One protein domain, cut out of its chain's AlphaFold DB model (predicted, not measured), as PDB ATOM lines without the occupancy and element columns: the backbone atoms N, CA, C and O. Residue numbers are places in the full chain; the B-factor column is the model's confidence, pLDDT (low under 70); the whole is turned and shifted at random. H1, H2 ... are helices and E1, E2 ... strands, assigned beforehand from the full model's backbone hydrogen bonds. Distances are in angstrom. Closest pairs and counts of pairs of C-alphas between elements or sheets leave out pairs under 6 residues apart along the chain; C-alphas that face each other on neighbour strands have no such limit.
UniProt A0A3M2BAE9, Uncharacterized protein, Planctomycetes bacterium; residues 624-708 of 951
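AT A GLANCE: This is residues 624 to 708 of the 951 residues of an uncharacterized protein of Planctomycetes bacterium (UniProt A0A3M2BAE9). Little regular structure is here: loops gather round a small two-stranded hairpin, E3 and E4, near the middle. The short strands E1 and E2 lie far out at one end, and the short helix H1 lies away from the hairpin among loops. The 85 printed residues hold E1, E2, E3, E4, H1 in that order, only 20 residues in named elements, a mixed class. It is only just compact, close to loose, with a radius of gyration of the C-alphas of 14.0 A and spans of 40 by 31 by 28 A.

HOW THE PARTS SIT: Look first at E3, residues 638 to 641, and E4, residues 669 to 672, an antiparallel hairpin at 148 degrees, where N 639 and O 671 are 2.8 A apart, within hydrogen-bond range. Farther out, E1, residues 624 to 626, and E2, residues 631 to 634, meet only at a point, where C-alphas 625 and 632 face each other at 4.2 A. H1, residues 691 to 695, is apart from E1, E2 and E3; its O i to N i+4 pair is within hydrogen-bond range.

IN THESE COORDINATES: Find C-alpha 638 at (-42.580, -2.600, 36.918); E3 runs 9.6 A from there, and E4 runs 9.5 A. E2 is 10.5 A long, E1 6.5 A. H1, 6.0 A long, ends at C-alpha 695, (-32.248, -1.543, 55.025).

THE WHOLE: The C-alphas farthest apart, of Asn 628 and Pro 656, are 41.7 A apart. The links E3 to E4 and E4 to H1 are long. The printed part has no cut, and no printed residue is under 70 in pLDDT.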
ATOM      1  N   ILE A 624     -48.530   8.815  35.877       94.12
ATOM      2  CA  ILE A 624     -48.081  10.049  35.210       94.12
ATOM      3  C   ILE A 624     -48.523  10.032  33.745       94.12
ATOM      4  O   ILE A 624     -48.639   8.964  33.158       94.12
ATOM      5  N   MET A 625     -48.756  11.196  33.143       91.56
ATOM      6  CA  MET A 625     -49.101  11.281  31.721       91.56
ATOM      7  C   MET A 625     -47.889  10.931  30.842       91.56
ATOM      8  O   MET A 625     -46.795  11.447  31.083       91.56
ATOM      9  N   ASP A 626     -48.072  10.083  29.824       92.00
ATOM     10  CA  ASP A 626     -47.097   9.909  28.739       92.00
ATOM     11  C   ASP A 626     -47.571  10.672  27.495       92.00
ATOM     12  O   ASP A 626     -48.495  10.246  26.800       92.00
ATOM     13  N   ASP A 627     -46.905  11.787  27.187       84.88
ATOM     14  CA  ASP A 627     -47.269  12.671  26.070       84.88
ATOM     15  C   ASP A 627     -47.194  11.994  24.685       84.88
ATOM     16  O   ASP A 627     -47.805  12.468  23.729       84.88
ATOM     17  N   ASN A 628     -46.432  10.902  24.534       88.62
ATOM     18  CA  ASN A 628     -46.327  10.195  23.253       88.62
ATOM     19  C   ASN A 628     -47.463   9.193  23.057       88.62
ATOM     20  O   ASN A 628     -47.862   8.941  21.917       88.62
ATOM     21  N   LEU A 629     -47.919   8.579  24.149       87.56
ATOM     22  CA  LEU A 629     -49.013   7.609  24.142       87.56
ATOM     23  C   LEU A 629     -50.381   8.293  24.242       87.56
ATOM     24  O   LEU A 629     -51.348   7.788  23.675       87.56
ATOM     25  N   GLY A 630     -50.443   9.457  24.894       87.25
ATOM     26  CA  GLY A 630     -51.668  10.229  25.100       87.25
ATOM     27  C   GLY A 630     -52.535   9.717  26.252       87.25
ATOM     28  O   GLY A 630     -53.709  10.064  26.308       87.25
ATOM     29  N   TYR A 631     -51.986   8.887  27.142       92.44
ATOM     30  CA  TYR A 631     -52.688   8.353  28.310       92.44
ATOM     31  C   TYR A 631     -51.733   8.103  29.498       92.44
ATOM     32  O   TYR A 631     -50.514   8.026  29.299       92.44
ATOM     33  N   PRO A 632     -52.252   7.985  30.738       95.25
ATOM     34  CA  PRO A 632     -51.426   7.769  31.924       95.25
ATOM     35  C   PRO A 632     -50.725   6.401  31.985       95.25
ATOM     36  O   PRO A 632     -51.324   5.366  31.692       95.25
ATOM     37  N   VAL A 633     -49.480   6.391  32.457       94.81
ATOM     38  CA  VAL A 633     -48.642   5.202  32.694       94.81
ATOM     39  C   VAL A 633     -48.106   5.186  34.135       94.81
ATOM     40  O   VAL A 633     -48.051   6.245  34.773       94.81
ATOM     41  N   PRO A 634     -47.677   4.030  34.679       94.06
ATOM     42  CA  PRO A 634     -47.140   3.956  36.032       94.06
ATOM     43  C   PRO A 634     -45.945   4.889  36.237       94.06
ATOM     44  O   PRO A 634     -44.966   4.858  35.493       94.06
ATOM     45  N   ALA A 635     -45.983   5.678  37.312       94.75
ATOM     46  CA  ALA A 635     -44.875   6.544  37.719       94.75
ATOM     47  C   ALA A 635     -43.612   5.743  38.078       94.75
ATOM     48  O   ALA A 635     -42.491   6.244  37.985       94.75
ATOM     49  N   PHE A 636     -43.807   4.493  38.504       92.31
ATOM     50  CA  PHE A 636     -42.755   3.540  38.817       92.31
ATOM     51  C   PHE A 636     -42.930   2.315  37.922       92.31
ATOM     52  O   PHE A 636     -43.783   1.474  38.196       92.31
ATOM     53  N   GLU A 637     -42.121   2.227  36.865       91.50
ATOM     54  CA  GLU A 637     -42.113   1.089  35.937       91.50
ATOM     55  C   GLU A 637     -41.893  -0.230  36.691       91.50
ATOM     56  O   GLU A 637     -41.052  -0.306  37.600       91.50
ATOM     57  N   ARG A 638     -42.639  -1.271  36.304       90.44
ATOM     58  CA  ARG A 638     -42.580  -2.600  36.918       90.44
ATOM     59  C   ARG A 638     -42.267  -3.686  35.893       90.44
ATOM     60  O   ARG A 638     -42.573  -3.563  34.716       90.44
ATOM     61  N   THR A 639     -41.649  -4.761  36.368       90.44
ATOM     62  CA  THR A 639     -41.380  -5.983  35.604       90.44
ATOM     63  C   THR A 639     -41.952  -7.186  36.341       90.44
ATOM     64  O   THR A 639     -41.702  -7.337  37.544       90.44
ATOM     65  N   ALA A 640     -42.667  -8.053  35.630       91.56
ATOM     66  CA  ALA A 640     -43.106  -9.343  36.146       91.56
ATOM     67  C   ALA A 640     -41.904 -10.259  36.459       91.56
ATOM     68  O   ALA A 640     -40.885 -10.216  35.772       91.56
ATOM     69  N   TYR A 641     -42.014 -11.032  37.542       92.00
ATOM     70  CA  TYR A 641     -41.060 -12.068  37.932       92.00
ATOM     71  C   TYR A 641     -41.801 -13.306  38.441       92.00
ATOM     72  O   TYR A 641     -42.710 -13.222  39.278       92.00
ATOM     73  N   GLY A 642     -41.368 -14.475  37.990       89.88
ATOM     74  CA  GLY A 642     -41.999 -15.772  38.205       89.88
ATOM     75  C   GLY A 642     -42.941 -16.198  37.075       89.88
ATOM     76  O   GLY A 642     -43.625 -17.215  37.229       89.88
ATOM     77  N   ASP A 643     -43.006 -15.439  35.981       88.19
ATOM     78  CA  ASP A 643     -43.781 -15.737  34.774       88.19
ATOM     79  C   ASP A 643     -42.955 -16.501  33.720       88.19
ATOM     80  O   ASP A 643     -43.536 -17.212  32.889       88.19
ATOM     81  N   ASP A 644     -41.617 -16.458  33.801       89.19
ATOM     82  CA  ASP A 644     -40.717 -17.245  32.950       89.19
ATOM     83  C   ASP A 644     -40.250 -18.546  33.653       89.19
ATOM     84  O   ASP A 644     -39.817 -18.529  34.809       89.19
ATOM     85  N   PRO A 645     -40.286 -19.717  32.981       86.56
ATOM     86  CA  PRO A 645     -39.737 -20.967  33.521       86.56
ATOM     87  C   PRO A 645     -38.233 -20.948  33.862       86.56
ATOM     88  O   PRO A 645     -37.784 -21.872  34.550       86.56
ATOM     89  N   ASP A 646     -37.456 -19.983  33.362       89.75
ATOM     90  CA  ASP A 646     -36.026 -19.818  33.662       89.75
ATOM     91  C   ASP A 646     -35.759 -19.001  34.949       89.75
ATOM     92  O   ASP A 646     -34.617 -18.958  35.420       89.75
ATOM     93  N   GLU A 647     -36.785 -18.393  35.552       91.75
ATOM     94  CA  GLU A 647     -36.691 -17.679  36.833       91.75
ATOM     95  C   GLU A 647     -36.785 -18.644  38.025       91.75
ATOM     96  O   GLU A 647     -37.437 -19.686  37.949       91.75
ATOM     97  N   ASP A 648     -36.109 -18.330  39.138       91.56
ATOM     98  CA  ASP A 648     -36.128 -19.156  40.352       91.56
ATOM     99  C   ASP A 648     -37.136 -18.583  41.363       91.56
ATOM    100  O   ASP A 648     -36.838 -17.583  42.019       91.56
ATOM    101  N   PRO A 649     -38.302 -19.226  41.580       86.75
ATOM    102  CA  PRO A 649     -39.289 -18.766  42.560       86.75
ATOM    103  C   PRO A 649     -38.740 -18.627  43.987       86.75
ATOM    104  O   PRO A 649     -39.312 -17.911  44.810       86.75
ATOM    105  N   ALA A 650     -37.636 -19.314  44.310       88.00
ATOM    106  CA  ALA A 650     -36.986 -19.225  45.613       88.00
ATOM    107  C   ALA A 650     -36.084 -17.988  45.778       88.00
ATOM    108  O   ALA A 650     -35.628 -17.735  46.895       88.00
ATOM    109  N   ASP A 651     -35.830 -17.224  44.710       93.00
ATOM    110  CA  ASP A 651     -35.016 -16.000  44.742       93.00
ATOM    111  C   ASP A 651     -35.813 -14.759  45.187       93.00
ATOM    112  O   ASP A 651     -35.295 -13.648  45.226       93.00
ATOM    113  N   VAL A 652     -37.075 -14.933  45.580       91.94
ATOM    114  CA  VAL A 652     -37.914 -13.884  46.174       91.94
ATOM    115  C   VAL A 652     -37.780 -13.891  47.698       91.94
ATOM    116  O   VAL A 652     -37.611 -14.940  48.327       91.94
ATOM    117  N   ILE A 653     -37.880 -12.717  48.328       90.62
ATOM    118  CA  ILE A 653     -37.816 -12.601  49.786       90.62
ATOM    119  C   ILE A 653     -38.901 -13.438  50.485       90.62
ATOM    120  O   ILE A 653     -40.074 -13.425  50.123       90.62
ATOM    121  N   GLY A 654     -38.486 -14.199  51.500       85.75
ATOM    122  CA  GLY A 654     -39.341 -15.148  52.209       85.75
ATOM    123  C   GLY A 654     -40.100 -14.571  53.410       85.75
ATOM    124  O   GLY A 654     -40.034 -13.385  53.736       85.75
ATOM    125  N   ALA A 655     -40.783 -15.456  54.138       83.62
ATOM    126  CA  ALA A 655     -41.408 -15.125  55.415       83.62
ATOM    127  C   ALA A 655     -40.360 -14.616  56.435       83.62
ATOM    128  O   ALA A 655     -39.243 -15.144  56.484       83.62
ATOM    129  N   PRO A 656     -40.700 -13.634  57.289       83.00
ATOM    130  CA  PRO A 656     -42.050 -13.120  57.544       83.00
ATOM    131  C   PRO A 656     -42.522 -11.998  56.603       83.00
ATOM    132  O   PRO A 656     -43.651 -11.557  56.768       83.00
ATOM    133  N   MET A 657     -41.703 -11.527  55.655       89.75
ATOM    134  CA  MET A 657     -42.017 -10.325  54.864       89.75
ATOM    135  C   MET A 657     -43.057 -10.580  53.773       89.75
ATOM    136  O   MET A 657     -44.040  -9.858  53.692       89.75
ATOM    137  N   LEU A 658     -42.883 -11.638  52.980       93.50
ATOM    138  CA  LEU A 658     -43.924 -12.124  52.073       93.50
ATOM    139  C   LEU A 658     -44.365 -13.514  52.524       93.50
ATOM    140  O   LEU A 658     -43.497 -14.362  52.728       93.50
ATOM    141  N   PRO A 659     -45.663 -13.811  52.683       94.44
ATOM    142  CA  PRO A 659     -46.145 -15.182  52.859       94.44
ATOM    143  C   PRO A 659     -46.003 -15.993  51.562       94.44
ATOM    144  O   PRO A 659     -45.819 -15.425  50.491       94.44
ATOM    145  N   ASP A 660     -46.104 -17.323  51.640       93.56
ATOM    146  CA  ASP A 660     -45.982 -18.187  50.450       93.56
ATOM    147  C   ASP A 660     -47.072 -17.886  49.399       93.56
ATOM    148  O   ASP A 660     -46.830 -18.009  48.210       93.56
ATOM    149  N   SER A 661     -48.246 -17.398  49.818       94.75
ATOM    150  CA  SER A 661     -49.332 -16.976  48.920       94.75
ATOM    151  C   SER A 661     -49.035 -15.715  48.097       94.75
ATOM    152  O   SER A 661     -49.773 -15.444  47.145       94.75
ATOM    153  N   ALA A 662     -47.995 -14.960  48.464       94.50
ATOM    154  CA  ALA A 662     -47.577 -13.707  47.837       94.50
ATOM    155  C   ALA A 662     -46.256 -13.845  47.057       94.50
ATOM    156  O   ALA A 662     -45.533 -12.865  46.878       94.50
ATOM    157  N   ARG A 663     -45.891 -15.070  46.667       92.69
ATOM    158  CA  ARG A 663     -44.665 -15.374  45.921       92.69
ATOM    159  C   ARG A 663     -44.984 -16.302  44.746       92.69
ATOM    160  O   ARG A 663     -46.029 -16.953  44.776       92.69
ATOM    161  N   PRO A 664     -44.113 -16.401  43.731       92.06
ATOM    162  CA  PRO A 664     -44.319 -17.355  42.650       92.06
ATOM    163  C   PRO A 664     -44.254 -18.813  43.152       92.06
ATOM    164  O   PRO A 664     -43.457 -19.112  44.047       92.06
ATOM    165  N   PRO A 665     -45.020 -19.748  42.553       90.38
ATOM    166  CA  PRO A 665     -45.991 -19.542  41.471       90.38
ATOM    167  C   PRO A 665     -47.379 -19.048  41.931       90.38
ATOM    168  O   PRO A 665     -48.255 -18.845  41.095       90.38
ATOM    169  N   GLU A 666     -47.633 -18.895  43.232       92.44
ATOM    170  CA  GLU A 666     -48.944 -18.498  43.767       92.44
ATOM    171  C   GLU A 666     -49.340 -17.046  43.436       92.44
ATOM    172  O   GLU A 666     -50.535 -16.730  43.403       92.44
ATOM    173  N   GLN A 667     -48.367 -16.161  43.217       92.88
ATOM    174  CA  GLN A 667     -48.538 -14.798  42.709       92.88
ATOM    175  C   GLN A 667     -47.306 -14.409  41.879       92.88
ATOM    176  O   GLN A 667     -46.182 -14.597  42.345       92.88
ATOM    177  N   ILE A 668     -47.516 -13.853  40.683       92.12
ATOM    178  CA  ILE A 668     -46.445 -13.200  39.919       92.12
ATOM    179  C   ILE A 668     -45.993 -11.954  40.677       92.12
ATOM    180  O   ILE A 668     -46.812 -11.211  41.218       92.12
ATOM    181  N   LEU A 669     -44.685 -11.751  40.773       92.12
ATOM    182  CA  LEU A 669     -44.120 -10.644  41.525       92.12
ATOM    183  C   LEU A 669     -43.875  -9.451  40.599       92.12
ATOM    184  O   LEU A 669     -42.937  -9.459  39.813       92.12
ATOM    185  N   GLU A 670     -44.680  -8.402  40.737       92.56
ATOM    186  CA  GLU A 670     -44.489  -7.141  40.010       92.56
ATOM    187  C   GLU A 670     -43.415  -6.279  40.687       92.56
ATOM    188  O   GLU A 670     -43.668  -5.551  41.655       92.56
ATOM    189  N   LYS A 671     -42.172  -6.386  40.224       92.56
ATOM    190  CA  LYS A 671     -41.030  -5.671  40.803       92.56
ATOM    191  C   LYS A 671     -40.875  -4.288  40.186       92.56
ATOM    192  O   LYS A 671     -40.747  -4.187  38.974       92.56
ATOM    193  N   ALA A 672     -40.799  -3.240  40.999       92.75
ATOM    194  CA  ALA A 672     -40.418  -1.918  40.516       92.75
ATOM    195  C   ALA A 672     -38.956  -1.911  40.035       92.75
ATOM    196  O   ALA A 672     -38.063  -2.412  40.722       92.75
ATOM    197  N   VAL A 673     -38.698  -1.303  38.873       90.88
ATOM    198  CA  VAL A 673     -37.340  -1.142  38.317       90.88
ATOM    199  C   VAL A 673     -36.466  -0.300  39.253       90.88
ATOM    200  O   VAL A 673     -35.276  -0.569  39.422       90.88
ATOM    201  N   SER A 674     -37.072   0.709  39.884       91.31
ATOM    202  CA  SER A 674     -36.504   1.436  41.021       91.31
ATOM    203  C   SER A 674     -37.182   0.942  42.303       91.31
ATOM    204  O   SER A 674     -38.364   1.237  42.477       91.31
ATOM    205  N   PRO A 675     -36.481   0.200  43.184       92.38
ATOM    206  CA  PRO A 675     -37.103  -0.429  44.346       92.38
ATOM    207  C   PRO A 675     -37.833   0.561  45.258       92.38
ATOM    208  O   PRO A 675     -37.234   1.534  45.719       92.38
ATOM    209  N   LEU A 676     -39.104   0.277  45.542       93.00
ATOM    210  CA  LEU A 676     -39.931   0.986  46.522       93.00
ATOM    211  C   LEU A 676     -40.008   0.220  47.842       93.00
ATOM    212  O   LEU A 676     -40.106   0.820  48.905       93.00
ATOM    213  N   ASP A 677     -39.945  -1.107  47.791       94.38
ATOM    214  CA  ASP A 677     -39.936  -1.962  48.973       94.38
ATOM    215  C   ASP A 677     -38.933  -3.114  48.843       94.38
ATOM    216  O   ASP A 677     -38.341  -3.362  47.791       94.38
ATOM    217  N   LYS A 678     -38.722  -3.845  49.940       93.88
ATOM    218  CA  LYS A 678     -37.763  -4.963  49.969       93.88
ATOM    219  C   LYS A 678     -38.104  -6.115  49.022       93.88
ATOM    220  O   LYS A 678     -37.209  -6.897  48.715       93.88
ATOM    221  N   ALA A 679     -39.354  -6.261  48.587       94.12
ATOM    222  CA  ALA A 679     -39.750  -7.297  47.637       94.12
ATOM    223  C   ALA A 679     -39.489  -6.913  46.173       94.12
ATOM    224  O   ALA A 679     -39.543  -7.790  45.317       94.12
ATOM    225  N   ASP A 680     -39.131  -5.662  45.877       94.12
ATOM    226  CA  ASP A 680     -38.624  -5.272  44.555       94.12
ATOM    227  C   ASP A 680     -37.178  -5.746  44.305       94.12
ATOM    228  O   ASP A 680     -36.657  -5.607  43.201       94.12
ATOM    229  N   VAL A 681     -36.508  -6.326  45.306       94.31
ATOM    230  CA  VAL A 681     -35.123  -6.812  45.216       94.31
ATOM    231  C   VAL A 681     -35.086  -8.323  45.450       94.31
ATOM    232  O   VAL A 681     -35.537  -8.810  46.488       94.31
ATOM    233  N   LEU A 682     -34.523  -9.088  44.507       94.06
ATOM    234  CA  LEU A 682     -34.342 -10.536  44.678       94.06
ATOM    235  C   LEU A 682     -33.270 -10.828  45.722       94.06
ATOM    236  O   LEU A 682     -32.323 -10.062  45.906       94.06
ATOM    237  N   VAL A 683     -33.354 -11.993  46.357       94.12
ATOM    238  CA  VAL A 683     -32.402 -12.449  47.376       94.12
ATOM    239  C   VAL A 683     -30.971 -12.461  46.829       94.12
ATOM    240  O   VAL A 683     -30.035 -12.064  47.533       94.12
ATOM    241  N   SER A 684     -30.789 -12.864  45.573       93.69
ATOM    242  CA  SER A 684     -29.505 -12.859  44.870       93.69
ATOM    243  C   SER A 684     -28.964 -11.450  44.588       93.69
ATOM    244  O   SER A 684     -27.743 -11.273  44.510       93.69
ATOM    245  N   GLU A 685     -29.838 -10.446  44.499       94.06
ATOM    246  CA  GLU A 685     -29.509  -9.052  44.187       94.06
ATOM    247  C   GLU A 685     -29.120  -8.247  45.433       94.06
ATOM    248  O   GLU A 685     -28.320  -7.318  45.320       94.06
ATOM    249  N   ILE A 686     -29.597  -8.626  46.629       93.50
ATOM    250  CA  ILE A 686     -29.382  -7.884  47.893       93.50
ATOM    251  C   ILE A 686     -27.903  -7.553  48.131       93.50
ATOM    252  O   ILE A 686     -27.563  -6.439  48.520       93.50
ATOM    253  N   ALA A 687     -26.993  -8.498  47.871       91.19
ATOM    254  CA  ALA A 687     -25.558  -8.294  48.093       91.19
ATOM    255  C   ALA A 687     -24.928  -7.226  47.172       91.19
ATOM    256  O   ALA A 687     -23.799  -6.798  47.422       91.19
ATOM    257  N   GLY A 688     -25.625  -6.838  46.100       90.06
ATOM    258  CA  GLY A 688     -25.242  -5.765  45.186       90.06
ATOM    259  C   GLY A 688     -25.664  -4.367  45.646       90.06
ATOM    260  O   GLY A 688     -25.123  -3.390  45.131       90.06
ATOM    261  N   TYR A 689     -26.574  -4.261  46.619       91.69
ATOM    262  CA  TYR A 689     -27.003  -2.988  47.194       91.69
ATOM    263  C   TYR A 689     -26.060  -2.540  48.313       91.69
ATOM    264  O   TYR A 689     -25.464  -3.349  49.029       91.69
ATOM    265  N   ASP A 690     -25.943  -1.223  48.491       91.75
ATOM    266  CA  ASP A 690     -25.394  -0.692  49.735       91.75
ATOM    267  C   ASP A 690     -26.315  -1.112  50.904       91.75
ATOM    268  O   ASP A 690     -27.526  -0.887  50.813       91.75
ATOM    269  N   PRO A 691     -25.787  -1.714  51.992       89.81
ATOM    270  CA  PRO A 691     -26.622  -2.243  53.069       89.81
ATOM    271  C   PRO A 691     -27.575  -1.214  53.677       89.81
ATOM    272  O   PRO A 691     -28.720  -1.548  53.951       89.81
ATOM    273  N   ALA A 692     -27.138   0.041  53.837       88.75
ATOM    274  CA  ALA A 692     -27.994   1.079  54.403       88.75
ATOM    275  C   ALA A 692     -29.133   1.464  53.449       88.75
ATOM    276  O   ALA A 692     -30.222   1.787  53.908       88.75
ATOM    277  N   SER A 693     -28.901   1.388  52.135       88.12
ATOM    278  CA  SER A 693     -29.926   1.677  51.124       88.12
ATOM    279  C   SER A 693     -31.006   0.593  51.074       88.12
ATOM    280  O   SER A 693     -32.183   0.915  50.998       88.12
ATOM    281  N   TYR A 694     -30.625  -0.686  51.168       90.88
ATOM    282  CA  TYR A 694     -31.597  -1.785  51.241       90.88
ATOM    283  C   TYR A 694     -32.340  -1.816  52.586       90.88
ATOM    284  O   TYR A 694     -33.547  -2.048  52.630       90.88
ATOM    285  N   ASP A 695     -31.637  -1.559  53.693       89.88
ATOM    286  CA  ASP A 695     -32.248  -1.543  55.025       89.88
ATOM    287  C   ASP A 695     -33.264  -0.399  55.195       89.88
ATOM    288  O   ASP A 695     -34.206  -0.566  55.973       89.88
ATOM    289  N   ALA A 696     -33.101   0.706  54.453       89.19
ATOM    290  CA  ALA A 696     -34.024   1.845  54.413       89.19
ATOM    291  C   ALA A 696     -35.320   1.577  53.623       89.19
ATOM    292  O   ALA A 696     -36.280   2.331  53.758       89.19
ATOM    293  N   LEU A 697     -35.380   0.512  52.813       91.25
ATOM    294  CA  LEU A 697     -36.625   0.128  52.152       91.25
ATOM    295  C   LEU A 697     -37.636  -0.413  53.186       91.25
ATOM    296  O   LEU A 697     -37.262  -1.151  54.108       91.25
ATOM    297  N   PRO A 698     -38.932  -0.114  53.035       92.44
ATOM    298  CA  PRO A 698     -39.982  -0.642  53.876       92.44
ATOM    299  C   PRO A 698     -40.200  -2.121  53.559       92.44
ATOM    300  O   PRO A 698     -39.784  -2.656  52.523       92.44
ATOM    301  N   ASN A 699     -40.855  -2.811  54.489       93.38
ATOM    302  CA  ASN A 699     -41.359  -4.146  54.200       93.38
ATOM    303  C   ASN A 699     -42.480  -4.037  53.153       93.38
ATOM    304  O   ASN A 699     -43.218  -3.060  53.194       93.38
ATOM    305  N   PRO A 700     -42.638  -5.023  52.257       95.06
ATOM    306  CA  PRO A 700     -43.709  -4.995  51.266       95.06
ATOM    307  C   PRO A 700     -45.088  -4.959  51.931       95.06
ATOM    308  O   PRO A 700     -45.313  -5.630  52.945       95.06
ATOM    309  N   LEU A 701     -46.025  -4.237  51.318       95.62
ATOM    310  CA  LEU A 701     -47.424  -4.258  51.729       95.62
ATOM    311  C   LEU A 701     -48.050  -5.612  51.379       95.62
ATOM    312  O   LEU A 701     -48.010  -6.059  50.229       95.62
ATOM    313  N   VAL A 702     -48.646  -6.256  52.380       95.19
ATOM    314  CA  VAL A 702     -49.365  -7.519  52.218       95.19
ATOM    315  C   VAL A 702     -50.762  -7.370  52.798       95.19
ATOM    316  O   VAL A 702     -50.916  -7.239  54.009       95.19
ATOM    317  N   ILE A 703     -51.773  -7.463  51.941       95.88
ATOM    318  CA  ILE A 703     -53.186  -7.441  52.330       95.88
ATOM    319  C   ILE A 703     -53.797  -8.780  51.928       95.88
ATOM    320  O   ILE A 703     -53.547  -9.291  50.837       95.88
ATOM    321  N   ASN A 704     -54.548  -9.406  52.837       93.94
ATOM    322  CA  ASN A 704     -55.202 -10.702  52.604       93.94
ATOM    323  C   ASN A 704     -54.264 -11.798  52.048       93.94
ATOM    324  O   ASN A 704     -54.668 -12.673  51.284       93.94
ATOM    325  N   GLY A 705     -52.986 -11.763  52.450       93.62
ATOM    326  CA  GLY A 705     -51.969 -12.733  52.041       93.62
ATOM    327  C   GLY A 705     -51.421 -12.546  50.623       93.62
ATOM    328  O   GLY A 705     -50.694 -13.424  50.155       93.62
ATOM    329  N   LYS A 706     -51.735 -11.441  49.945       94.69
ATOM    330  CA  LYS A 706     -51.187 -11.062  48.637       94.69
ATOM    331  C   LYS A 706     -50.331  -9.812  48.765       94.69
ATOM    332  O   LYS A 706     -50.642  -8.937  49.570       94.69
ATOM    333  N   ARG A 707     -49.250  -9.738  47.987       94.94
ATOM    334  CA  ARG A 707     -48.468  -8.505  47.866       94.94
ATOM    335  C   ARG A 707     -49.309  -7.476  47.118       94.94
ATOM    336  O   ARG A 707     -49.926  -7.830  46.114       94.94
ATOM    337  N   VAL A 708     -49.305  -6.239  47.602       95.19
ATOM    338  CA  VAL A 708     -50.019  -5.108  47.003       95.19
ATOM    339  C   VAL A 708     -49.012  -4.076  46.523       95.19
ATOM    340  O   VAL A 708     -48.152  -3.642  47.285       95.19
TER     341      VAL A 708